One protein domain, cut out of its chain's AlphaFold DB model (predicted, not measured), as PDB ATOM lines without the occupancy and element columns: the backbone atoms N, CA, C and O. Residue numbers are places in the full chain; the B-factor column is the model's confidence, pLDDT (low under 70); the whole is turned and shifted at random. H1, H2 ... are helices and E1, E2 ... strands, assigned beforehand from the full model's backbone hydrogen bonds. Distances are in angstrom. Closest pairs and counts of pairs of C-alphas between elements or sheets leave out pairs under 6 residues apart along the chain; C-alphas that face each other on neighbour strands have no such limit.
ATOM      1  N   PHE A  46     -65.062 -73.274   1.211       58.09
ATOM      2  CA  PHE A  46     -65.633 -74.602   1.069       58.09
ATOM      3  C   PHE A  46     -64.887 -75.331  -0.037       58.09
ATOM      4  O   PHE A  46     -64.691 -74.788  -1.122       58.09
ATOM      5  N   GLU A  47     -64.489 -76.564   0.238       63.09
ATOM      6  CA  GLU A  47     -63.901 -77.441  -0.762       63.09
ATOM      7  C   GLU A  47     -64.570 -78.809  -0.724       63.09
ATOM      8  O   GLU A  47     -64.800 -79.398   0.337       63.09
ATOM      9  N   TYR A  48     -64.889 -79.295  -1.919       66.81
ATOM     10  CA  TYR A  48     -65.302 -80.666  -2.162       66.81
ATOM     11  C   TYR A  48     -64.110 -81.399  -2.748       66.81
ATOM     12  O   TYR A  48     -63.643 -81.050  -3.833       66.81
ATOM     13  N   VAL A  49     -63.621 -82.405  -2.033       73.00
ATOM     14  CA  VAL A  49     -62.413 -83.123  -2.428       73.00
ATOM     15  C   VAL A  49     -62.726 -84.594  -2.620       73.00
ATOM     16  O   VAL A  49     -63.286 -85.249  -1.740       73.00
ATOM     17  N   LEU A  50     -62.331 -85.102  -3.784       75.62
ATOM     18  CA  LEU A  50     -62.282 -86.524  -4.078       75.62
ATOM     19  C   LEU A  50     -60.890 -87.045  -3.718       75.62
ATOM     20  O   LEU A  50     -59.891 -86.601  -4.281       75.62
ATOM     21  N   LEU A  51     -60.835 -87.990  -2.789       76.44
ATOM     22  CA  LEU A  51     -59.618 -88.659  -2.354       76.44
ATOM     23  C   LEU A  51     -59.594 -90.077  -2.919       76.44
ATOM     24  O   LEU A  51     -60.565 -90.837  -2.782       76.44
ATOM     25  N   ASN A  52     -58.475 -90.462  -3.529       78.62
ATOM     26  CA  ASN A  52     -58.195 -91.868  -3.764       78.62
ATOM     27  C   ASN A  52     -57.675 -92.531  -2.476       78.62
ATOM     28  O   ASN A  52     -57.420 -91.880  -1.459       78.62
ATOM     29  N   LYS A  53     -57.502 -93.851  -2.515       82.81
ATOM     30  CA  LYS A  53     -56.891 -94.590  -1.413       82.81
ATOM     31  C   LYS A  53     -55.471 -94.068  -1.159       82.81
ATOM     32  O   LYS A  53     -54.654 -94.032  -2.074       82.81
ATOM     33  N   SER A  54     -55.203 -93.703   0.091       82.44
ATOM     34  CA  SER A  54     -53.944 -93.138   0.596       82.44
ATOM     35  C   SER A  54     -53.618 -91.710   0.145       82.44
ATOM     36  O   SER A  54     -52.578 -91.193   0.553       82.44
ATOM     37  N   ASP A  55     -54.485 -91.049  -0.631       85.19
ATOM     38  CA  ASP A  55     -54.335 -89.622  -0.931       85.19
ATOM     39  C   ASP A  55     -54.565 -88.784   0.319       85.19
ATOM     40  O   ASP A  55     -55.497 -89.044   1.083       85.19
ATOM     41  N   ALA A  56     -53.754 -87.741   0.486       85.12
ATOM     42  CA  ALA A  56     -53.854 -86.841   1.618       85.12
ATOM     43  C   ALA A  56     -53.967 -85.372   1.207       85.12
ATOM     44  O   ALA A  56     -53.340 -84.923   0.243       85.12
ATOM     45  N   TYR A  57     -54.731 -84.613   1.989       86.44
ATOM     46  CA  TYR A  57     -54.760 -83.156   1.954       86.44
ATOM     47  C   TYR A  57     -54.449 -82.586   3.332       86.44
ATOM     48  O   TYR A  57     -54.902 -83.127   4.336       86.44
ATOM     49  N   ALA A  58     -53.720 -81.477   3.388       84.44
ATOM     50  CA  ALA A  58     -53.514 -80.714   4.615       84.44
ATOM     51  C   ALA A  58     -54.244 -79.377   4.534       84.44
ATOM     52  O   ALA A  58     -54.094 -78.652   3.553       84.44
ATOM     53  N   LEU A  59     -55.010 -79.036   5.569       83.06
ATOM     54  CA  LEU A  59     -55.498 -77.677   5.760       83.06
ATOM     55  C   LEU A  59     -54.396 -76.887   6.464       83.06
ATOM     56  O   LEU A  59     -54.117 -77.123   7.640       83.06
ATOM     57  N   ILE A  60     -53.772 -75.965   5.740       80.25
ATOM     58  CA  ILE A  60     -52.740 -75.078   6.271       80.25
ATOM     59  C   ILE A  60     -53.365 -73.727   6.571       80.25
ATOM     60  O   ILE A  60     -54.057 -73.160   5.729       80.25
ATOM     61  N   VAL A  61     -53.098 -73.223   7.769       79.31
ATOM     62  CA  VAL A  61     -53.590 -71.943   8.267       79.31
ATOM     63  C   VAL A  61     -52.398 -71.043   8.531       79.31
ATOM     64  O   VAL A  61     -51.469 -71.415   9.250       79.31
ATOM     65  N   ASP A  62     -52.449 -69.852   7.961       77.50
ATOM     66  CA  ASP A  62     -51.529 -68.765   8.241       77.50
ATOM     67  C   ASP A  62     -52.309 -67.590   8.845       77.50
ATOM     68  O   ASP A  62     -53.486 -67.374   8.546       77.50
ATOM     69  N   SER A  63     -51.682 -66.851   9.749       73.50
ATOM     70  CA  SER A  63     -52.361 -65.827  10.548       73.50
ATOM     71  C   SER A  63     -51.424 -64.683  10.886       73.50
ATOM     72  O   SER A  63     -50.251 -64.921  11.179       73.50
ATOM     73  N   LEU A  64     -51.936 -63.451  10.944       69.62
ATOM     74  CA  LEU A  64     -51.129 -62.321  11.399       69.62
ATOM     75  C   LEU A  64     -50.677 -62.539  12.853       69.62
ATOM     76  O   LEU A  64     -51.473 -62.976  13.686       69.62
ATOM     77  N   PRO A  65     -49.439 -62.176  13.203       64.88
ATOM     78  CA  PRO A  65     -48.991 -62.176  14.586       64.88
ATOM     79  C   PRO A  65     -49.735 -61.137  15.453       64.88
ATOM     80  O   PRO A  65     -50.234 -60.126  14.962       64.88
ATOM     81  N   ASN A  66     -49.728 -61.369  16.768       63.03
ATOM     82  CA  ASN A  66     -50.260 -60.550  17.874       63.03
ATOM     83  C   ASN A  66     -51.771 -60.383  17.953       63.03
ATOM     84  O   ASN A  66     -52.263 -59.504  18.658       63.03
ATOM     85  N   VAL A  67     -52.514 -61.221  17.254       63.22
ATOM     86  CA  VAL A  67     -53.966 -61.237  17.339       63.22
ATOM     87  C   VAL A  67     -54.371 -62.670  17.605       63.22
ATOM     88  O   VAL A  67     -53.863 -63.596  16.972       63.22
ATOM     89  N   LYS A  68     -55.256 -62.854  18.579       69.12
ATOM     90  CA  LYS A  68     -55.824 -64.165  18.847       69.12
ATOM     91  C   LYS A  68     -56.965 -64.385  17.871       69.12
ATOM     92  O   LYS A  68     -57.844 -63.539  17.709       69.12
ATOM     93  N   TYR A  69     -56.954 -65.542  17.233       70.12
ATOM     94  CA  TYR A  69     -58.033 -65.965  16.357       70.12
ATOM     95  C   TYR A  69     -58.591 -67.279  16.860       70.12
ATOM     96  O   TYR A  69     -57.855 -68.119  17.377       70.12
ATOM     97  N   ARG A  70     -59.893 -67.444  16.660       72.75
ATOM     98  CA  ARG A  70     -60.558 -68.735  16.674       72.75
ATOM     99  C   ARG A  70     -60.792 -69.135  15.227       72.75
ATOM    100  O   ARG A  70     -61.429 -68.386  14.489       72.75
ATOM    101  N   LEU A  71     -60.284 -70.294  14.830       73.88
ATOM    102  CA  LEU A  71     -60.667 -70.952  13.585       73.88
ATOM    103  C   LEU A  71     -61.620 -72.089  13.933       73.88
ATOM    104  O   LEU A  71     -61.264 -72.911  14.767       73.88
ATOM    105  N   ASP A  72     -62.779 -72.130  13.286       74.19
ATOM    106  CA  ASP A  72     -63.708 -73.253  13.323       74.19
ATOM    107  C   ASP A  72     -63.638 -73.976  11.978       74.19
ATOM    108  O   ASP A  72     -63.918 -73.403  10.920       74.19
ATOM    109  N   VAL A  73     -63.241 -75.246  12.015       74.12
ATOM    110  CA  VAL A  73     -63.209 -76.127  10.844       74.12
ATOM    111  C   VAL A  73     -64.354 -77.120  10.960       74.12
ATOM    112  O   VAL A  73     -64.663 -77.581  12.049       74.12
ATOM    113  N   ARG A  74     -64.987 -77.452   9.839       77.06
ATOM    114  CA  ARG A  74     -66.009 -78.488   9.725       77.06
ATOM    115  C   ARG A  74     -65.640 -79.417   8.582       77.06
ATOM    116  O   ARG A  74     -65.512 -78.974   7.442       77.06
ATOM    117  N   LEU A  75     -65.503 -80.698   8.901       77.69
ATOM    118  CA  LEU A  75     -65.219 -81.766   7.953       77.69
ATOM    119  C   LEU A  75     -66.368 -82.770   7.946       77.69
ATOM    120  O   LEU A  75     -66.802 -83.236   8.996       77.69
ATOM    121  N   GLU A  76     -66.833 -83.113   6.752       80.56
ATOM    122  CA  GLU A  76     -67.889 -84.089   6.520       80.56
ATOM    123  C   GLU A  76     -67.418 -85.115   5.484       80.56
ATOM    124  O   GLU A  76     -67.022 -84.750   4.377       80.56
ATOM    125  N   VAL A  77     -67.457 -86.405   5.829       78.62
ATOM    126  CA  VAL A  77     -67.202 -87.498   4.879       78.62
ATOM    127  C   VAL A  77     -68.540 -87.920   4.283       78.62
ATOM    128  O   VAL A  77     -69.350 -88.574   4.932       78.62
ATOM    129  N   THR A  78     -68.780 -87.519   3.040       79.44
ATOM    130  CA  THR A  78     -70.040 -87.787   2.324       79.44
ATOM    131  C   THR A  78     -70.039 -89.144   1.620       79.44
ATOM    132  O   THR A  78     -71.097 -89.691   1.319       79.44
ATOM    133  N   ARG A  79     -68.854 -89.710   1.362       82.06
ATOM    134  CA  ARG A  79     -68.679 -91.041   0.770       82.06
ATOM    135  C   ARG A  79     -67.350 -91.649   1.203       82.06
ATOM    136  O   ARG A  79     -66.352 -90.937   1.241       82.06
ATOM    137  N   GLY A  80     -67.323 -92.961   1.436       86.56
ATOM    138  CA  GLY A  80     -66.100 -93.701   1.755       86.56
ATOM    139  C   GLY A  80     -65.677 -93.544   3.214       86.56
ATOM    140  O   GLY A  80     -66.520 -93.481   4.103       86.56
ATOM    141  N   SER A  81     -64.371 -93.497   3.457       85.44
ATOM    142  CA  SER A  81     -63.809 -93.353   4.800       85.44
ATOM    143  C   SER A  81     -62.522 -92.547   4.762       85.44
ATOM    144  O   SER A  81     -61.712 -92.681   3.839       85.44
ATOM    145  N   ALA A  82     -62.339 -91.699   5.767       86.50
ATOM    146  CA  ALA A  82     -61.190 -90.826   5.895       86.50
ATOM    147  C   ALA A  82     -60.562 -90.938   7.286       86.50
ATOM    148  O   ALA A  82     -61.255 -91.000   8.302       86.50
ATOM    149  N   LEU A  83     -59.234 -90.918   7.325       88.12
ATOM    150  CA  LEU A  83     -58.467 -90.697   8.542       88.12
ATOM    151  C   LEU A  83     -58.160 -89.205   8.647       88.12
ATOM    152  O   LEU A  83     -57.527 -88.639   7.756       88.12
ATOM    153  N   VAL A  84     -58.583 -88.580   9.738       87.06
ATOM    154  CA  VAL A  84     -58.271 -87.189  10.062       87.06
ATOM    155  C   VAL A  84     -57.201 -87.163  11.141       87.06
ATOM    156  O   VAL A  84     -57.344 -87.795  12.184       87.06
ATOM    157  N   ILE A  85     -56.122 -86.435  10.887       87.12
ATOM    158  CA  ILE A  85     -55.031 -86.205  11.831       87.12
ATOM    159  C   ILE A  85     -55.094 -84.739  12.241       87.12
ATOM    160  O   ILE A  85     -55.012 -83.854  11.393       87.12
ATOM    161  N   LEU A  86     -55.270 -84.485  13.531       85.00
ATOM    162  CA  LEU A  86     -55.335 -83.145  14.097       85.00
ATOM    163  C   LEU A  86     -53.934 -82.569  14.316       85.00
ATOM    164  O   LEU A  86     -52.950 -83.302  14.415       85.00
ATOM    165  N   ASN A  87     -53.855 -81.247  14.460       79.88
ATOM    166  CA  ASN A  87     -52.618 -80.529  14.778       79.88
ATOM    167  C   ASN A  87     -51.906 -81.036  16.047       79.88
ATOM    168  O   ASN A  87     -50.691 -80.953  16.151       79.88
ATOM    169  N   ASN A  88     -52.644 -81.578  17.014       79.44
ATOM    170  CA  ASN A  88     -52.092 -82.167  18.233       79.44
ATOM    171  C   ASN A  88     -51.641 -83.633  18.045       79.44
ATOM    172  O   ASN A  88     -51.364 -84.321  19.022       79.44
ATOM    173  N   GLY A  89     -51.627 -84.135  16.805       79.62
ATOM    174  CA  GLY A  89     -51.278 -85.511  16.452       79.62
ATOM    175  C   GLY A  89     -52.396 -86.537  16.669       79.62
ATOM    176  O   GLY A  89     -52.223 -87.705  16.309       79.62
ATOM    177  N   SER A  90     -53.546 -86.137  17.222       81.81
ATOM    178  CA  SER A  90     -54.675 -87.049  17.440       81.81
ATOM    179  C   SER A  90     -55.237 -87.546  16.117       81.81
ATOM    180  O   SER A  90     -55.313 -86.799  15.142       81.81
ATOM    181  N   LYS A  91     -55.673 -88.805  16.092       87.00
ATOM    182  CA  LYS A  91     -56.235 -89.444  14.903       87.00
ATOM    183  C   LYS A  91     -57.711 -89.746  15.109       87.00
ATOM    184  O   LYS A  91     -58.089 -90.300  16.137       87.00
ATOM    185  N   ILE A  92     -58.522 -89.424  14.114       85.00
ATOM    186  CA  ILE A  92     -59.963 -89.658  14.107       85.00
ATOM    187  C   ILE A  92     -60.307 -90.388  12.814       85.00
ATOM    188  O   ILE A  92     -60.021 -89.901  11.722       85.00
ATOM    189  N   LEU A  93     -60.906 -91.567  12.936       86.75
ATOM    190  CA  LEU A  93     -61.472 -92.282  11.799       86.75
ATOM    191  C   LEU A  93     -62.907 -91.803  11.582       86.75
ATOM    192  O   LEU A  93     -63.696 -91.776  12.524       86.75
ATOM    193  N   ILE A  94     -63.238 -91.439  10.346       83.31
ATOM    194  CA  ILE A  94     -64.577 -90.993   9.966       83.31
ATOM    195  C   ILE A  94     -65.021 -91.802   8.759       83.31
ATOM    196  O   ILE A  94     -64.342 -91.839   7.733       83.31
ATOM    197  N   GLU A  95     -66.181 -92.426   8.872       83.94
ATOM    198  CA  GLU A  95     -66.793 -93.190   7.793       83.94
ATOM    199  C   GLU A  95     -68.079 -92.500   7.342       83.94
ATOM    200  O   GLU A  95     -68.788 -91.886   8.143       83.94
ATOM    201  N   ALA A  96     -68.366 -92.576   6.045       77.06
ATOM    202  CA  ALA A  96     -69.633 -92.113   5.507       77.06
ATOM    203  C   ALA A  96     -70.771 -93.002   6.027       77.06
ATOM    204  O   ALA A  96     -70.713 -94.227   5.918       77.06
ATOM    205  N   GLY A  97     -71.826 -92.378   6.546       68.38
ATOM    206  CA  GLY A  97     -73.046 -93.041   6.996       68.38
ATOM    207  C   GLY A  97     -74.299 -92.319   6.499       68.38
ATOM    208  O   GLY A  97     -74.218 -91.251   5.899       68.38
ATOM    209  N   LEU A  98     -75.477 -92.897   6.764       50.78
ATOM    210  CA  LEU A  98     -76.788 -92.293   6.446       50.78
ATOM    211  C   LEU A  98     -77.107 -91.053   7.299       50.78
ATOM    212  O   LEU A  98     -77.993 -90.274   6.958       50.78
ATOM    213  N   ILE A  99     -76.391 -90.884   8.411       53.97
ATOM    214  CA  ILE A  99     -76.475 -89.746   9.322       53.97
ATOM    215  C   ILE A  99     -75.116 -89.057   9.233       53.97
ATOM    216  O   ILE A  99     -74.107 -89.692   9.542       53.97
ATOM    217  N   SER A 100     -75.076 -87.799   8.773       50.62
ATOM    218  CA  SER A 100     -73.822 -87.041   8.702       50.62
ATOM    219  C   SER A 100     -73.145 -87.076  10.074       50.62
ATOM    220  O   SER A 100     -73.787 -86.696  11.061       50.62
ATOM    221  N   PRO A 101     -71.884 -87.537  10.175       50.22
ATOM    222  CA  PRO A 101     -71.167 -87.492  11.436       50.22
ATOM    223  C   PRO A 101     -71.148 -86.044  11.949       50.22
ATOM    224  O   PRO A 101     -71.103 -85.107  11.138       50.22
ATOM    225  N   PRO A 102     -71.234 -85.838  13.276       49.34
ATOM    226  CA  PRO A 102     -71.229 -84.499  13.839       49.34
ATOM    227  C   PRO A 102     -69.976 -83.751  13.362       49.34
ATOM    228  O   PRO A 102     -68.904 -84.356  13.260       49.34
ATOM    229  N   PRO A 103     -70.101 -82.456  13.025       53.66
ATOM    230  CA  PRO A 103     -68.973 -81.676  12.545       53.66
ATOM    231  C   PRO A 103     -67.853 -81.702  13.587       53.66
ATOM    232  O   PRO A 103     -68.085 -81.415  14.759       53.66
ATOM    233  N   ILE A 104     -66.639 -82.063  13.166       56.25
ATOM    234  CA  ILE A 104     -65.469 -81.972  14.044       56.25
ATOM    235  C   ILE A 104     -65.087 -80.504  14.140       56.25
ATOM    236  O   ILE A 104     -64.423 -79.995  13.244       56.25
ATOM    237  N   GLU A 105     -65.499 -79.850  15.222       55.06
ATOM    238  CA  GLU A 105     -65.082 -78.491  15.547       55.06
ATOM    239  C   GLU A 105     -63.673 -78.514  16.141       55.06
ATOM    240  O   GLU A 105     -63.446 -78.968  17.263       55.06
ATOM    241  N   ILE A 106     -62.702 -78.032  15.372       53.75
ATOM    242  CA  ILE A 106     -61.323 -77.873  15.839       53.75
ATOM    243  C   ILE A 106     -61.133 -76.400  16.153       53.75
ATOM    244  O   ILE A 106     -61.069 -75.601  15.229       53.75
ATOM    245  N   THR A 107     -61.032 -76.052  17.437       52.62
ATOM    246  CA  THR A 107     -60.647 -74.703  17.866       52.62
ATOM    247  C   THR A 107     -59.128 -74.604  17.915       52.62
ATOM    248  O   THR A 107     -58.482 -75.232  18.756       52.62
ATOM    249  N   LEU A 108     -58.549 -73.802  17.026       54.75
ATOM    250  CA  LEU A 108     -57.133 -73.442  17.083       54.75
ATOM    251  C   LEU A 108     -56.990 -72.066  17.722       54.75
ATOM    252  O   LEU A 108     -57.441 -71.082  17.144       54.75
ATOM    253  N   THR A 109     -56.341 -72.002  18.885       49.62
ATOM    254  CA  THR A 109     -55.961 -70.742  19.536       49.62
ATOM    255  C   THR A 109     -54.468 -70.531  19.332       49.62
ATOM    256  O   THR A 109     -53.664 -71.326  19.820       49.62
ATOM    257  N   ARG A 110     -54.079 -69.473  18.615       52.66
ATOM    258  CA  ARG A 110     -52.663 -69.136  18.407       52.66
ATOM    259  C   ARG A 110     -52.325 -67.810  19.081       52.66
ATOM    260  O   ARG A 110     -52.947 -66.790  18.803       52.66
ATOM    261  N   GLU A 111     -51.310 -67.833  19.939       45.56
ATOM    262  CA  GLU A 111     -50.626 -66.638  20.435       45.56
ATOM    263  C   GLU A 111     -49.271 -66.545  19.730       45.56
ATOM    264  O   GLU A 111     -48.302 -67.176  20.141       45.56
ATOM    265  N   LEU A 112     -49.185 -65.796  18.633       46.81
ATOM    266  CA  LEU A 112     -47.886 -65.432  18.064       46.81
ATOM    267  C   LEU A 112     -47.530 -64.023  18.518       46.81
ATOM    268  O   LEU A 112     -48.317 -63.112  18.290       46.81
ATOM    269  N   ARG A 113     -46.359 -63.826  19.131       34.31
ATOM    270  CA  ARG A 113     -45.816 -62.490  19.432       34.31
ATOM    271  C   ARG A 113     -44.856 -62.041  18.324       34.31
ATOM    272  O   ARG A 113     -43.991 -62.817  17.931       34.31
ATOM    273  N   PHE A 114     -44.988 -60.808  17.835       42.69
ATOM    274  CA  PHE A 114     -44.048 -60.170  16.900       42.69
ATOM    275  C   PHE A 114     -44.029 -58.633  17.048       42.69
ATOM    276  O   PHE A 114     -45.074 -58.004  17.150       42.69
ATOM    277  N   ASP A 115     -42.863 -57.995  16.979       34.25
ATOM    278  CA  ASP A 115     -42.657 -56.597  17.411       34.25
ATOM    279  C   ASP A 115     -42.825 -55.502  16.324       34.25
ATOM    280  O   ASP A 115     -42.213 -54.438  16.417       34.25
ATOM    281  N   GLY A 116     -43.640 -55.679  15.272       40.09
ATOM    282  CA  GLY A 116     -43.831 -54.566  14.322       40.09
ATOM    283  C   GLY A 116     -44.606 -54.807  13.026       40.09
ATOM    284  O   GLY A 116     -44.942 -55.930  12.664       40.09
ATOM    285  N   PHE A 117     -44.892 -53.687  12.344       44.28
ATOM    286  CA  PHE A 117     -45.792 -53.505  11.193       44.28
ATOM    287  C   PHE A 117     -45.667 -54.545  10.063       44.28
ATOM    288  O   PHE A 117     -44.577 -54.865   9.595       44.28
ATOM    289  N   ILE A 118     -46.821 -54.978   9.538       51.28
ATOM    290  CA  ILE A 118     -46.931 -55.924   8.420       51.28
ATOM    291  C   ILE A 118     -47.268 -55.154   7.140       51.28
ATOM    292  O   ILE A 118     -48.392 -54.681   6.966       51.28
ATOM    293  N   LEU A 119     -46.286 -55.030   6.243       51.34
ATOM    294  CA  LEU A 119     -46.536 -54.853   4.808       51.34
ATOM    295  C   LEU A 119     -47.192 -56.135   4.270       51.34
ATOM    296  O   LEU A 119     -46.872 -57.206   4.780       51.34
ATOM    297  N   ARG A 120     -48.030 -56.054   3.220       56.31
ATOM    298  CA  ARG A 120     -48.407 -57.240   2.421       56.31
ATOM    299  C   ARG A 120     -47.124 -58.009   2.089       56.31
ATOM    300  O   ARG A 120     -46.294 -57.513   1.328       56.31
ATOM    301  N   ARG A 121     -46.930 -59.168   2.714       58.97
ATOM    302  CA  ARG A 121     -45.802 -60.057   2.441       58.97
ATOM    303  C   ARG A 121     -46.352 -61.297   1.767       58.97
ATOM    304  O   ARG A 121     -47.312 -61.897   2.241       58.97
ATOM    305  N   LEU A 122     -45.729 -61.634   0.646       67.75
ATOM    306  CA  LEU A 122     -45.901 -62.919  -0.002       67.75
ATOM    307  C   LEU A 122     -44.969 -63.897   0.706       67.75
ATOM    308  O   LEU A 122     -43.760 -63.665   0.764       67.75
ATOM    309  N   TRP A 123     -45.534 -64.965   1.252       67.69
ATOM    310  CA  TRP A 123     -44.760 -66.108   1.722       67.69
ATOM    311  C   TRP A 123     -44.996 -67.280   0.788       67.69
ATOM    312  O   TRP A 123     -46.092 -67.448   0.257       67.69
ATOM    313  N   SER A 124     -43.967 -68.091   0.594       72.06
ATOM    314  CA  SER A 124     -44.057 -69.352  -0.130       72.06
ATOM    315  C   SER A 124     -43.380 -70.434   0.694       72.06
ATOM    316  O   SER A 124     -42.243 -70.255   1.133       72.06
ATOM    317  N   TYR A 125     -44.067 -71.553   0.880       76.44
ATOM    318  CA  TYR A 125     -43.509 -72.744   1.506       76.44
ATOM    319  C   TYR A 125     -43.417 -73.855   0.476       76.44
ATOM    320  O   TYR A 125     -44.281 -73.978  -0.394       76.44
ATOM    321  N   THR A 126     -42.368 -74.662   0.585       81.38
ATOM    322  CA  THR A 126     -42.141 -75.784  -0.316       81.38
ATOM    323  C   THR A 126     -41.867 -77.036   0.496       81.38
ATOM    324  O   THR A 126     -41.010 -77.038   1.375       81.38
ATOM    325  N   TRP A 127     -42.578 -78.106   0.164       86.31
ATOM    326  CA  TRP A 127     -42.323 -79.456   0.649       86.31
ATOM    327  C   TRP A 127     -42.129 -80.404  -0.530       86.31
ATOM    328  O   TRP A 127     -42.539 -80.127  -1.659       86.31
ATOM    329  N   LEU A 128     -41.521 -81.553  -0.263       87.56
ATOM    330  CA  LEU A 128     -41.302 -82.611  -1.239       87.56
ATOM    331  C   LEU A 128     -41.986 -83.884  -0.764       87.56
ATOM    332  O   LEU A 128     -41.672 -84.384   0.311       87.56
ATOM    333  N   ASN A 129     -42.880 -84.438  -1.576       87.88
ATOM    334  CA  ASN A 129     -43.320 -85.819  -1.413       87.88
ATOM    335  C   ASN A 129     -42.431 -86.705  -2.288       87.88
ATOM    336  O   ASN A 129     -42.442 -86.548  -3.507       87.88
ATOM    337  N   ILE A 130     -41.666 -87.608  -1.676       88.62
ATOM    338  CA  ILE A 130     -40.800 -88.566  -2.368       88.62
ATOM    339  C   ILE A 130     -41.251 -89.974  -1.980       88.62
ATOM    340  O   ILE A 130     -41.111 -90.376  -0.826       88.62
ATOM    341  N   ASN A 131     -41.795 -90.725  -2.942       89.31
ATOM    342  CA  ASN A 131     -42.323 -92.084  -2.743       89.31
ATOM    343  C   ASN A 131     -43.286 -92.223  -1.539       89.31
ATOM    344  O   ASN A 131     -43.288 -93.242  -0.848       89.31
ATOM    345  N   GLY A 132     -44.093 -91.196  -1.260       87.50
ATOM    346  CA  GLY A 132     -45.057 -91.185  -0.160       87.50
ATOM    347  C   GLY A 132     -44.516 -90.679   1.179       87.50
ATOM    348  O   GLY A 132     -45.274 -90.663   2.148       87.50
ATOM    349  N   ASN A 133     -43.251 -90.254   1.250       88.69
ATOM    350  CA  ASN A 133     -42.653 -89.618   2.425       88.69
ATOM    351  C   ASN A 133     -42.527 -88.103   2.209       88.69
ATOM    352  O   ASN A 133     -42.128 -87.668   1.130       88.69
ATOM    353  N   LEU A 134     -42.834 -87.298   3.232       87.94
ATOM    354  CA  LEU A 134     -42.782 -85.835   3.149       87.94
ATOM    355  C   LEU A 134     -41.476 -85.267   3.709       87.94
ATOM    356  O   LEU A 134     -41.075 -85.572   4.826       87.94
ATOM    357  N   TYR A 135     -40.853 -84.364   2.965       86.19
ATOM    358  CA  TYR A 135     -39.611 -83.703   3.343       86.19
ATOM    359  C   TYR A 135     -39.748 -82.185   3.237       86.19
ATOM    360  O   TYR A 135     -40.429 -81.668   2.352       86.19
ATOM    361  N   LYS A 136     -39.068 -81.466   4.134       80.00
ATOM    362  CA  LYS A 136     -38.973 -79.992   4.119       80.00
ATOM    363  C   LYS A 136     -38.036 -79.482   3.027       80.00
ATOM    364  O   LYS A 136     -38.212 -78.400   2.492       80.00
ATOM    365  N   SER A 137     -37.012 -80.265   2.724       76.12
ATOM    366  CA  SER A 137     -35.983 -79.956   1.744       76.12
ATOM    367  C   SER A 137     -35.577 -81.229   1.017       76.12
ATOM    368  O   SER A 137     -35.959 -82.333   1.413       76.12
ATOM    369  N   VAL A 138     -34.822 -81.071  -0.069       73.44
ATOM    370  CA  VAL A 138     -34.269 -82.196  -0.827       73.44
ATOM    371  C   VAL A 138     -33.428 -83.048   0.134       73.44
ATOM    372  O   VAL A 138     -32.462 -82.525   0.697       73.44
ATOM    373  N   PRO A 139     -33.782 -84.325   0.377       70.94
ATOM    374  CA  PRO A 139     -32.967 -85.183   1.220       70.94
ATOM    375  C   PRO A 139     -31.574 -85.371   0.600       70.94
ATOM    376  O   PRO A 139     -31.425 -85.308  -0.622       70.94
ATOM    377  N   PRO A 140     -30.548 -85.632   1.428       66.50
ATOM    378  CA  PRO A 140     -29.152 -85.682   0.989       66.50
ATOM    379  C   PRO A 140     -28.864 -86.769  -0.058       66.50
ATOM    380  O   PRO A 140     -27.856 -86.693  -0.756       66.50
ATOM    381  N   SER A 141     -29.743 -87.763  -0.202       73.12
ATOM    382  CA  SER A 141     -29.711 -88.723  -1.299       73.12
ATOM    383  C   SER A 141     -31.126 -89.034  -1.791       73.12
ATOM    384  O   SER A 141     -32.037 -89.311  -1.008       73.12
ATOM    385  N   ILE A 142     -31.307 -88.989  -3.111       69.62
ATOM    386  CA  ILE A 142     -32.521 -89.425  -3.806       69.62
ATOM    387  C   ILE A 142     -32.102 -90.532  -4.769       69.62
ATOM    388  O   ILE A 142     -31.172 -90.360  -5.556       69.62
ATOM    389  N   SER A 143     -32.766 -91.682  -4.685       73.69
ATOM    390  CA  SER A 143     -32.539 -92.781  -5.624       73.69
ATOM    391  C   SER A 143     -33.036 -92.393  -7.019       73.69
ATOM    392  O   SER A 143     -34.075 -91.749  -7.146       73.69
ATOM    393  N   GLY A 144     -32.348 -92.835  -8.075       71.81
ATOM    394  CA  GLY A 144     -32.746 -92.554  -9.463       71.81
ATOM    395  C   GLY A 144     -34.151 -93.052  -9.842       71.81
ATOM    396  O   GLY A 144     -34.728 -92.549 -10.797       71.81
ATOM    397  N   ASN A 145     -34.730 -93.977  -9.068       81.38
ATOM    398  CA  ASN A 145     -36.086 -94.508  -9.279       81.38
ATOM    399  C   ASN A 145     -37.163 -93.833  -8.406       81.38
ATOM    400  O   ASN A 145     -38.276 -94.345  -8.283       81.38
ATOM    401  N   SER A 146     -36.846 -92.721  -7.744       78.94
ATOM    402  CA  SER A 146     -37.800 -92.023  -6.884       78.94
ATOM    403  C   SER A 146     -38.814 -91.209  -7.688       78.94
ATOM    404  O   SER A 146     -38.458 -90.351  -8.490       78.94
ATOM    405  N   THR A 147     -40.097 -91.422  -7.403       81.31
ATOM    406  CA  THR A 147     -41.171 -90.501  -7.791       81.31
ATOM    407  C   THR A 147     -41.191 -89.328  -6.817       81.31
ATOM    408  O   THR A 147     -41.173 -89.540  -5.602       81.31
ATOM    409  N   PHE A 148     -41.201 -88.095  -7.330       83.19
ATOM    410  CA  PHE A 148     -41.258 -86.897  -6.494       83.19
ATOM    411  C   PHE A 148     -42.346 -85.927  -6.953       83.19
ATOM    412  O   PHE A 148     -42.634 -85.798  -8.143       83.19
ATOM    413  N   LYS A 149     -42.928 -85.216  -5.989       84.50
ATOM    414  CA  LYS A 149     -43.859 -84.111  -6.203       84.50
ATOM    415  C   LYS A 149     -43.422 -82.927  -5.350       84.50
ATOM    416  O   LYS A 149     -43.292 -83.055  -4.133       84.50
ATOM    417  N   VAL A 150     -43.232 -81.780  -5.995       84.06
ATOM    418  CA  VAL A 150     -43.039 -80.504  -5.304       84.06
ATOM    419  C   VAL A 150     -44.405 -79.983  -4.879       84.06
ATOM    420  O   VAL A 150     -45.345 -79.945  -5.673       84.06
ATOM    421  N   ILE A 151     -44.522 -79.628  -3.608       80.62
ATOM    422  CA  ILE A 151     -45.731 -79.079  -3.013       80.62
ATOM    423  C   ILE A 151     -45.403 -77.641  -2.633       80.62
ATOM    424  O   ILE A 151     -44.696 -77.413  -1.656       80.62
ATOM    425  N   GLU A 152     -45.894 -76.687  -3.416       79.88
ATOM    426  CA  GLU A 152     -45.678 -75.262  -3.179       79.88
ATOM    427  C   GLU A 152     -46.965 -74.596  -2.695       79.88
ATOM    428  O   GLU A 152     -48.047 -74.841  -3.234       79.88
ATOM    429  N   VAL A 153     -46.845 -73.747  -1.675       74.12
ATOM    430  CA  VAL A 153     -47.974 -73.001  -1.124       74.12
ATOM    431  C   VAL A 153     -47.601 -71.552  -0.930       74.12
ATOM    432  O   VAL A 153     -46.793 -71.219  -0.066       74.12
ATOM    433  N   SER A 154     -48.233 -70.690  -1.717       75.69
ATOM    434  CA  SER A 154     -48.113 -69.242  -1.578       75.69
ATOM    435  C   SER A 154     -49.211 -68.704  -0.661       75.69
ATOM    436  O   SER A 154     -50.366 -69.105  -0.798       75.69
ATOM    437  N   PHE A 155     -48.887 -67.757   0.210       70.31
ATOM    438  CA  PHE A 155     -49.829 -67.060   1.081       70.31
ATOM    439  C   PHE A 155     -49.695 -65.551   0.917       70.31
ATOM    440  O   PHE A 155     -48.605 -65.029   0.676       70.31
ATOM    441  N   GLU A 156     -50.816 -64.857   1.087       73.12
ATOM    442  CA  GLU A 156     -50.860 -63.402   1.152       73.12
ATOM    443  C   GLU A 156     -51.715 -62.993   2.354       73.12
ATOM    444  O   GLU A 156     -52.942 -63.109   2.322       73.12
ATOM    445  N   LEU A 157     -51.072 -62.509   3.422       70.56
ATOM    446  CA  LEU A 157     -51.788 -61.931   4.560       70.56
ATOM    447  C   LEU A 157     -51.789 -60.406   4.478       70.56
ATOM    448  O   LEU A 157     -50.828 -59.757   4.054       70.56
ATOM    449  N   SER A 158     -52.889 -59.821   4.936       66.69
ATOM    450  CA  SER A 158     -53.056 -58.379   5.086       66.69
ATOM    451  C   SER A 158     -53.940 -58.094   6.297       66.69
ATOM    452  O   SER A 158     -54.592 -58.998   6.812       66.69
ATOM    453  N   ARG A 159     -54.012 -56.836   6.747       65.12
ATOM    454  CA  ARG A 159     -54.904 -56.459   7.859       65.12
ATOM    455  C   ARG A 159     -56.385 -56.751   7.582       65.12
ATOM    456  O   ARG A 159     -57.121 -57.005   8.521       65.12
ATOM    457  N   GLU A 160     -56.804 -56.740   6.317       66.50
ATOM    458  CA  GLU A 160     -58.189 -57.022   5.906       66.50
ATOM    459  C   GLU A 160     -58.508 -58.523   5.880       66.50
ATOM    460  O   GLU A 160     -59.651 -58.925   6.086       66.50
ATOM    461  N   ARG A 161     -57.493 -59.366   5.646       67.69
ATOM    462  CA  ARG A 161     -57.585 -60.828   5.706       67.69
ATOM    463  C   ARG A 161     -56.525 -61.347   6.678       67.69
ATOM    464  O   ARG A 161     -55.461 -61.795   6.245       67.69
ATOM    465  N   PRO A 162     -56.798 -61.234   7.987       68.00
ATOM    466  CA  PRO A 162     -55.816 -61.530   9.014       68.00
ATOM    467  C   PRO A 162     -55.518 -63.025   9.185       68.00
ATOM    468  O   PRO A 162     -54.525 -63.381   9.814       68.00
ATOM    469  N   VAL A 163     -56.365 -63.891   8.627       75.00
ATOM    470  CA  VAL A 163     -56.168 -65.340   8.562       75.00
ATOM    471  C   VAL A 163     -56.362 -65.788   7.115       75.00
ATOM    472  O   VAL A 163     -57.371 -65.455   6.479       75.00
ATOM    473  N   ASP A 164     -55.410 -66.558   6.602       76.25
ATOM    474  CA  ASP A 164     -55.526 -67.279   5.340       76.25
ATOM    475  C   ASP A 164     -55.471 -68.780   5.606       76.25
ATOM    476  O   ASP A 164     -54.694 -69.257   6.425       76.25
ATOM    477  N   ALA A 165     -56.324 -69.536   4.930       76.50
ATOM    478  CA  ALA A 165     -56.371 -70.979   5.065       76.50
ATOM    479  C   ALA A 165     -56.508 -71.601   3.679       76.50
ATOM    480  O   ALA A 165     -57.332 -71.162   2.872       76.50
ATOM    481  N   LYS A 166     -55.671 -72.601   3.407       76.06
ATOM    482  CA  LYS A 166     -55.590 -73.289   2.119       76.06
ATOM    483  C   LYS A 166     -55.579 -74.791   2.322       76.06
ATOM    484  O   LYS A 166     -54.834 -75.300   3.161       76.06
ATOM    485  N   LEU A 167     -56.381 -75.492   1.531       77.00
ATOM    486  CA  LEU A 167     -56.349 -76.941   1.466       77.00
ATOM    487  C   LEU A 167     -55.330 -77.369   0.404       77.00
ATOM    488  O   LEU A 167     -55.321 -76.871  -0.720       77.00
ATOM    489  N   LEU A 168     -54.425 -78.267   0.778       80.94
ATOM    490  CA  LEU A 168     -53.246 -78.595  -0.011       80.94
ATOM    491  C   LEU A 168     -53.188 -80.078  -0.325       80.94
ATOM    492  O   LEU A 168     -53.118 -80.888   0.594       80.94
ATOM    493  N   TYR A 169     -53.123 -80.435  -1.608       84.12
ATOM    494  CA  TYR A 169     -52.965 -81.830  -2.009       84.12
ATOM    495  C   TYR A 169     -51.529 -82.320  -1.785       84.12
ATOM    496  O   TYR A 169     -50.612 -81.972  -2.539       84.12
ATOM    497  N   LEU A 170     -51.339 -83.204  -0.808       82.38
ATOM    498  CA  LEU A 170     -50.040 -83.792  -0.476       82.38
ATOM    499  C   LEU A 170     -49.649 -84.951  -1.404       82.38
ATOM    500  O   LEU A 170     -48.477 -85.314  -1.474       82.38
ATOM    501  N   GLY A 171     -50.599 -85.508  -2.158       82.94
ATOM    502  CA  GLY A 171     -50.385 -86.748  -2.905       82.94
ATOM    503  C   GLY A 171     -50.700 -87.991  -2.077       82.94
ATOM    504  O   GLY A 171     -51.184 -87.897  -0.948       82.94
ATOM    505  N   SER A 172     -50.392 -89.151  -2.650       87.38
ATOM    506  CA  SER A 172     -50.438 -90.422  -1.932       87.38
ATOM    507  C   SER A 172     -49.299 -90.493  -0.911       87.38
ATOM    508  O   SER A 172     -48.158 -90.135  -1.225       87.38
ATOM    509  N   LEU A 173     -49.614 -90.917   0.313       87.06
ATOM    510  CA  LEU A 173     -48.660 -91.060   1.414       87.06
ATOM    511  C   LEU A 173     -48.410 -92.531   1.757       87.06
ATOM    512  O   LEU A 173     -49.302 -93.378   1.670       87.06
ATOM    513  N   SER A 174     -47.186 -92.830   2.193       88.81
ATOM    514  CA  SER A 174     -46.785 -94.171   2.615       88.81
ATOM    515  C   SER A 174     -47.460 -94.564   3.935       88.81
ATOM    516  O   SER A 174     -47.768 -93.719   4.778       88.81
ATOM    517  N   ALA A 175     -47.644 -95.867   4.169       85.44
ATOM    518  CA  ALA A 175     -48.208 -96.360   5.427       85.44
ATOM    519  C   ALA A 175     -47.371 -95.940   6.652       85.44
ATOM    520  O   ALA A 175     -47.934 -95.628   7.699       85.44
ATOM    521  N   SER A 176     -46.043 -95.869   6.516       85.56
ATOM    522  CA  SER A 176     -45.143 -95.371   7.563       85.56
ATOM    523  C   SER A 176     -45.379 -93.896   7.877       85.56
ATOM    524  O   SER A 176     -45.444 -93.520   9.047       85.56
ATOM    525  N   THR A 177     -45.563 -93.065   6.849       85.75
ATOM    526  CA  THR A 177     -45.860 -91.640   7.019       85.75
ATOM    527  C   THR A 177     -47.231 -91.435   7.664       85.75
ATOM    528  O   THR A 177     -47.351 -90.661   8.606       85.75
ATOM    529  N   LEU A 178     -48.246 -92.196   7.250       82.56
ATOM    530  CA  LEU A 178     -49.581 -92.191   7.867       82.56
ATOM    531  C   LEU A 178     -49.575 -92.711   9.317       82.56
ATOM    532  O   LEU A 178     -50.348 -92.268  10.177       82.56
ATOM    533  N   GLY A 179     -48.692 -93.667   9.607       81.75
ATOM    534  CA  GLY A 179     -48.476 -94.218  10.939       81.75
ATOM    535  C   GLY A 179     -47.961 -93.173  11.929       81.75
ATOM    536  O   GLY A 179     -48.397 -93.171  13.081       81.75
ATOM    537  N   ASN A 180     -47.135 -92.229  11.475       87.38
ATOM    538  CA  ASN A 180     -46.495 -91.222  12.319       87.38
ATOM    539  C   ASN A 180     -47.124 -89.824  12.138       87.38
ATOM    540  O   ASN A 180     -46.638 -88.991  11.374       87.38
ATOM    541  N   ALA A 181     -48.217 -89.568  12.866       82.19
ATOM    542  CA  ALA A 181     -48.931 -88.286  12.826       82.19
ATOM    543  C   ALA A 181     -48.071 -87.105  13.292       82.19
ATOM    544  O   ALA A 181     -48.121 -86.043  12.680       82.19
ATOM    545  N   THR A 182     -47.274 -87.297  14.343       83.94
ATOM    546  CA  THR A 182     -46.396 -86.249  14.871       83.94
ATOM    547  C   THR A 182     -45.385 -85.817  13.816       83.94
ATOM    548  O   THR A 182     -45.288 -84.636  13.519       83.94
ATOM    549  N   TYR A 183     -44.740 -86.773  13.139       85.31
ATOM    550  CA  TYR A 183     -43.832 -86.476  12.029       85.31
ATOM    551  C   TYR A 183     -44.499 -85.672  10.907       85.31
ATOM    552  O   TYR A 183     -43.909 -84.725  10.398       85.31
ATOM    553  N   LEU A 184     -45.729 -86.023  10.521       84.12
ATOM    554  CA  LEU A 184     -46.476 -85.284   9.501       84.12
ATOM    555  C   LEU A 184     -46.719 -83.828   9.905       84.12
ATOM    556  O   LEU A 184     -46.477 -82.917   9.113       84.12
ATOM    557  N   VAL A 185     -47.180 -83.617  11.137       82.75
ATOM    558  CA  VAL A 185     -47.413 -82.279  11.686       82.75
ATOM    559  C   VAL A 185     -46.100 -81.503  11.774       82.75
ATOM    560  O   VAL A 185     -46.052 -80.362  11.323       82.75
ATOM    561  N   ASP A 186     -45.023 -82.115  12.263       83.75
ATOM    562  CA  ASP A 186     -43.706 -81.485  12.402       83.75
ATOM    563  C   ASP A 186     -43.107 -81.095  11.047       83.75
ATOM    564  O   ASP A 186     -42.491 -80.037  10.904       83.75
ATOM    565  N   VAL A 187     -43.284 -81.930  10.019       84.25
ATOM    566  CA  VAL A 187     -42.826 -81.610   8.660       84.25
ATOM    567  C   VAL A 187     -43.542 -80.378   8.113       84.25
ATOM    568  O   VAL A 187     -42.910 -79.548   7.456       84.25
ATOM    569  N   LEU A 188     -44.828 -80.224   8.427       81.06
ATOM    570  CA  LEU A 188     -45.651 -79.103   7.976       81.06
ATOM    571  C   LEU A 188     -45.518 -77.844   8.858       81.06
ATOM    572  O   LEU A 188     -45.753 -76.754   8.348       81.06
ATOM    573  N   SER A 189     -45.133 -77.969  10.136       76.00
ATOM    574  CA  SER A 189     -45.147 -76.867  11.125       76.00
ATOM    575  C   SER A 189     -43.818 -76.129  11.317       76.00
ATOM    576  O   SER A 189     -43.808 -75.039  11.876       76.00
ATOM    577  N   ASP A 190     -42.680 -76.702  10.918       65.00
ATOM    578  CA  ASP A 190     -41.344 -76.227  11.345       65.00
ATOM    579  C   ASP A 190     -40.812 -74.980  10.610       65.00
ATOM    580  O   ASP A 190     -39.661 -74.584  10.771       65.00
ATOM    581  N   ALA A 191     -41.640 -74.329   9.798       52.75
ATOM    582  CA  ALA A 191     -41.402 -72.944   9.415       52.75
ATOM    583  C   ALA A 191     -42.234 -72.074  10.362       52.75
ATOM    584  O   ALA A 191     -43.379 -72.396  10.639       52.75
ATOM    585  N   ALA A 192     -41.710 -70.953  10.853       52.00
ATOM    586  CA  ALA A 192     -42.396 -70.061  11.800       52.00
ATOM    587  C   ALA A 192     -43.709 -69.398  11.280       52.00
ATOM    588  O   ALA A 192     -44.125 -68.369  11.805       52.00
ATOM    589  N   GLY A 193     -44.366 -69.957  10.258       59.94
ATOM    590  CA  GLY A 193     -45.556 -69.442   9.584       59.94
ATOM    591  C   GLY A 193     -46.713 -70.448   9.504       59.94
ATOM    592  O   GLY A 193     -47.708 -70.235  10.204       59.94
ATOM    593  N   PRO A 194     -46.615 -71.554   8.732       65.94
ATOM    594  CA  PRO A 194     -47.756 -72.405   8.426       65.94
ATOM    595  C   PRO A 194     -48.138 -73.276   9.622       65.94
ATOM    596  O   PRO A 194     -47.328 -74.026  10.159       65.94
ATOM    597  N   THR A 195     -49.401 -73.191  10.029       75.25
ATOM    598  CA  THR A 195     -49.975 -74.062  11.057       75.25
ATOM    599  C   THR A 195     -50.860 -75.096  10.375       75.25
ATOM    600  O   THR A 195     -51.926 -74.731   9.871       75.25
ATOM    601  N   PRO A 196     -50.471 -76.380  10.327       75.94
ATOM    602  CA  PRO A 196     -51.390 -77.416   9.895       75.94
ATOM    603  C   PRO A 196     -52.535 -77.501  10.908       75.94
ATOM    604  O   PRO A 196     -52.323 -77.779  12.086       75.94
ATOM    605  N   ALA A 197     -53.755 -77.240  10.453       77.19
ATOM    606  CA  ALA A 197     -54.953 -77.390  11.269       77.19
ATOM    607  C   ALA A 197     -55.345 -78.861  11.390       77.19
ATOM    608  O   ALA A 197     -55.629 -79.366  12.478       77.19
ATOM    609  N   LEU A 198     -55.350 -79.541  10.247       82.62
ATOM    610  CA  LEU A 198     -55.633 -80.959  10.133       82.62
ATOM    611  C   LEU A 198     -55.090 -81.513   8.817       82.62
ATOM    612  O   LEU A 198     -54.857 -80.773   7.858       82.62
ATOM    613  N   ILE A 199     -54.957 -82.831   8.764       84.06
ATOM    614  CA  ILE A 199     -54.646 -83.604   7.565       84.06
ATOM    615  C   ILE A 199     -55.773 -84.615   7.366       84.06
ATOM    616  O   ILE A 199     -56.154 -85.302   8.310       84.06
ATOM    617  N   VAL A 200     -56.302 -84.717   6.150       83.25
ATOM    618  CA  VAL A 200     -57.333 -85.689   5.774       83.25
ATOM    619  C   VAL A 200     -56.748 -86.684   4.799       83.25
ATOM    620  O   VAL A 200     -56.163 -86.279   3.800       83.25
ATOM    621  N   VAL A 201     -56.939 -87.969   5.067       84.25
ATOM    622  CA  VAL A 201     -56.408 -89.060   4.250       84.25
ATOM    623  C   VAL A 201     -57.545 -89.968   3.812       84.25
ATOM    624  O   VAL A 201     -58.281 -90.477   4.655       84.25
ATOM    625  N   GLY A 202     -57.674 -90.209   2.510       83.88
ATOM    626  CA  GLY A 202     -58.636 -91.164   1.968       83.88
ATOM    627  C   GLY A 202     -58.215 -92.595   2.287       83.88
ATOM    628  O   GLY A 202     -57.095 -93.003   1.988       83.88
ATOM    629  N   LEU A 203     -59.101 -93.389   2.883       82.88
ATOM    630  CA  LEU A 203     -58.834 -94.802   3.185       82.88
ATOM    631  C   LEU A 203     -59.457 -95.749   2.158       82.88
ATOM    632  O   LEU A 203     -59.015 -96.892   2.010       82.88
ATOM    633  N   SER A 204     -60.440 -95.265   1.403       82.75
ATOM    634  CA  SER A 204     -61.059 -95.980   0.290       82.75
ATOM    635  C   SER A 204     -61.010 -95.159  -0.997       82.75
ATOM    636  O   SER A 204     -60.991 -93.927  -0.976       82.75
ATOM    637  N   GLY A 205     -60.963 -95.857  -2.134       83.44
ATOM    638  CA  GLY A 205     -60.995 -95.215  -3.444       83.44
ATOM    639  C   GLY A 205     -62.329 -94.501  -3.661       83.44
ATOM    640  O   GLY A 205     -63.389 -95.111  -3.522       83.44
ATOM    641  N   GLY A 206     -62.274 -93.213  -3.998       76.12
ATOM    642  CA  GLY A 206     -63.467 -92.396  -4.211       76.12
ATOM    643  C   GLY A 206     -64.096 -91.865  -2.922       76.12
ATOM    644  O   GLY A 206     -65.308 -91.638  -2.889       76.12
ATOM    645  N   THR A 207     -63.294 -91.681  -1.870       81.00
ATOM    646  CA  THR A 207     -63.723 -90.987  -0.651       81.00
ATOM    647  C   THR A 207     -64.033 -89.531  -0.996       81.00
ATOM    648  O   THR A 207     -63.214 -88.865  -1.625       81.00
ATOM    649  N   ILE A 208     -65.203 -89.025  -0.604       81.19
ATOM    650  CA  ILE A 208     -65.603 -87.635  -0.861       81.19
ATOM    651  C   ILE A 208     -65.735 -86.917   0.468       81.19
ATOM    652  O   ILE A 208     -66.577 -87.278   1.296       81.19
ATOM    653  N   ILE A 209     -64.941 -85.865   0.637       76.56
ATOM    654  CA  ILE A 209     -65.018 -84.988   1.796       76.56
ATOM    655  C   ILE A 209     -65.551 -83.618   1.399       76.56
ATOM    656  O   ILE A 209     -65.282 -83.108   0.308       76.56
ATOM    657  N   ARG A 210     -66.282 -83.012   2.323       76.12
ATOM    658  CA  ARG A 210     -66.640 -81.604   2.305       76.12
ATOM    659  C   ARG A 210     -65.949 -80.942   3.484       76.12
ATOM    660  O   ARG A 210     -66.195 -81.307   4.633       76.12
ATOM    661  N   LEU A 211     -65.086 -79.982   3.190       77.31
ATOM    662  CA  LEU A 211     -64.393 -79.187   4.191       77.31
ATOM    663  C   LEU A 211     -64.908 -77.755   4.124       77.31
ATOM    664  O   LEU A 211     -65.017 -77.185   3.039       77.31
ATOM    665  N   SER A 212     -65.211 -77.172   5.275       75.81
ATOM    666  CA  SER A 212     -65.512 -75.750   5.396       75.81
ATOM    667  C   SER A 212     -64.824 -75.160   6.612       75.81
ATOM    668  O   SER A 212     -64.695 -75.844   7.623       75.81
ATOM    669  N   TRP A 213     -64.403 -73.905   6.535       75.12
ATOM    670  CA  TRP A 213     -63.769 -73.224   7.661       75.12
ATOM    671  C   TRP A 213     -64.177 -71.756   7.742       75.12
ATOM    672  O   TRP A 213     -64.498 -71.120   6.734       75.12
ATOM    673  N   TYR A 214     -64.140 -71.231   8.960       73.19
ATOM    674  CA  TYR A 214     -64.461 -69.851   9.304       73.19
ATOM    675  C   TYR A 214     -63.555 -69.383  10.444       73.19
ATOM    676  O   TYR A 214     -63.200 -70.180  11.310       73.19
ATOM    677  N   TRP A 215     -63.172 -68.106  10.453       71.25
ATOM    678  CA  TRP A 215     -62.366 -67.531  11.531       71.25
ATOM    679  C   TRP A 215     -63.012 -66.294  12.146       71.25
ATOM    680  O   TRP A 215     -63.737 -65.555  11.477       71.25
ATOM    681  N   VAL A 216     -62.688 -66.058  13.419       69.75
ATOM    682  CA  VAL A 216     -63.091 -64.884  14.202       69.75
ATOM    683  C   VAL A 216     -61.894 -64.338  14.964       69.75
ATOM    684  O   VAL A 216     -61.110 -65.107  15.523       69.75
ATOM    685  N   VAL A 217     -61.772 -63.012  15.027       68.19
ATOM    686  CA  VAL A 217     -60.849 -62.348  15.960       68.19
ATOM    687  C   VAL A 217     -61.412 -62.441  17.372       68.19
ATOM    688  O   VAL A 217     -62.534 -61.999  17.616       68.19
ATOM    689  N   VAL A 218     -60.638 -62.985  18.305       70.44
ATOM    690  CA  VAL A 218     -61.013 -63.066  19.720       70.44
ATOM    691  C   VAL A 218     -60.125 -62.140  20.549       70.44
ATOM    692  O   VAL A 218     -58.953 -61.944  20.223       70.44
TER     693      VAL A 218
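This is residues 46 to 218 of the 219 residues of an uncharacterized protein of Pyrobaculum sp (UniProt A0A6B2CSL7). Three sheets stand in a stack, face to face in turn: the strongly twisted five-stranded sheet E5 E4 E11 E2 E10 is in the middle, the four-stranded sheet E1 E12 E3 E6 is over one face, and the small sheet E8 E7 E9 is over part of the other. H2 packs on that second face too, by E11 and E4. There are 173 residues printed, with twelve named strands and two named helices in the order E1 to E10, H1, H2, E11, E12; the class is mostly strand, and each sheet is antiparallel. The whole is compact, with a radius of gyration of the C-alphas of 16.5 A, and flat, spanning 48 by 46 by 23 A.

Start at E2, residues 55 to 63; its neighbours are E11, residues 195 to 202, with N 57 and O 200 at 2.8 A, and E10, residues 163 to 172, with N 58 and O 168 at 2.9 A. Beyond E11 comes E4, residues 81 to 86, with N 83 and O 201 at 2.9 A, and it forms a hairpin with E5, residues 91 to 95, with N 84 and O 92 at 2.8 A. The second sheet has E1, residues 46 to 51, E12, residues 207 to 218, E3, residues 68 to 79, and E6, residues 106 to 109. There N 49 and O 209 are 3.0 A apart and N 74 and O 212 2.8 A, while E3 and E6 have no N and O within hydrogen-bond range. These two sheets face each other 8.9 A centre to centre, their best planes 41 degrees apart. In the third, E7, residues 121 to 130, forms a hairpin with E8, residues 133 to 135, with N 128 and O 135 at 2.8 A, and has E9, residues 148 to 157, as its other neighbour, with N 125 and O 153 at 2.9 A. The closest C-alphas of E9 and E10 are those of Leu 157 and Asp 164, 6.6 A. E10, H1, residues 175 to 179, H2, residues 181 to 189, and E11 make a split strand-helix-strand unit, E2 between its two strands, with a right-handed crossover. H2 has a height of 8.6 A over the five-stranded sheet; H1 only grazes that sheet. In H1 and H2 every O i to N i+4 pair is within hydrogen-bond range.

Find C-alpha 55 at (-54.335, -89.622, -0.931); E2 runs 26.5 A from there. E3 spans 34.8 A, and E12 runs 34.7 A to C-alpha 218 at (-61.013, -63.066, 19.720). E7 and E9 span 29.3 A each.

The C-alphas farthest apart are those of Leu 98 and Gly 116, 50.7 A. The printed part has no cut; E6 to E7 and E8 to E9 are long links. The mean pLDDT of the printed part is 74.0, with 49 residues under 70, among them 97 to 123.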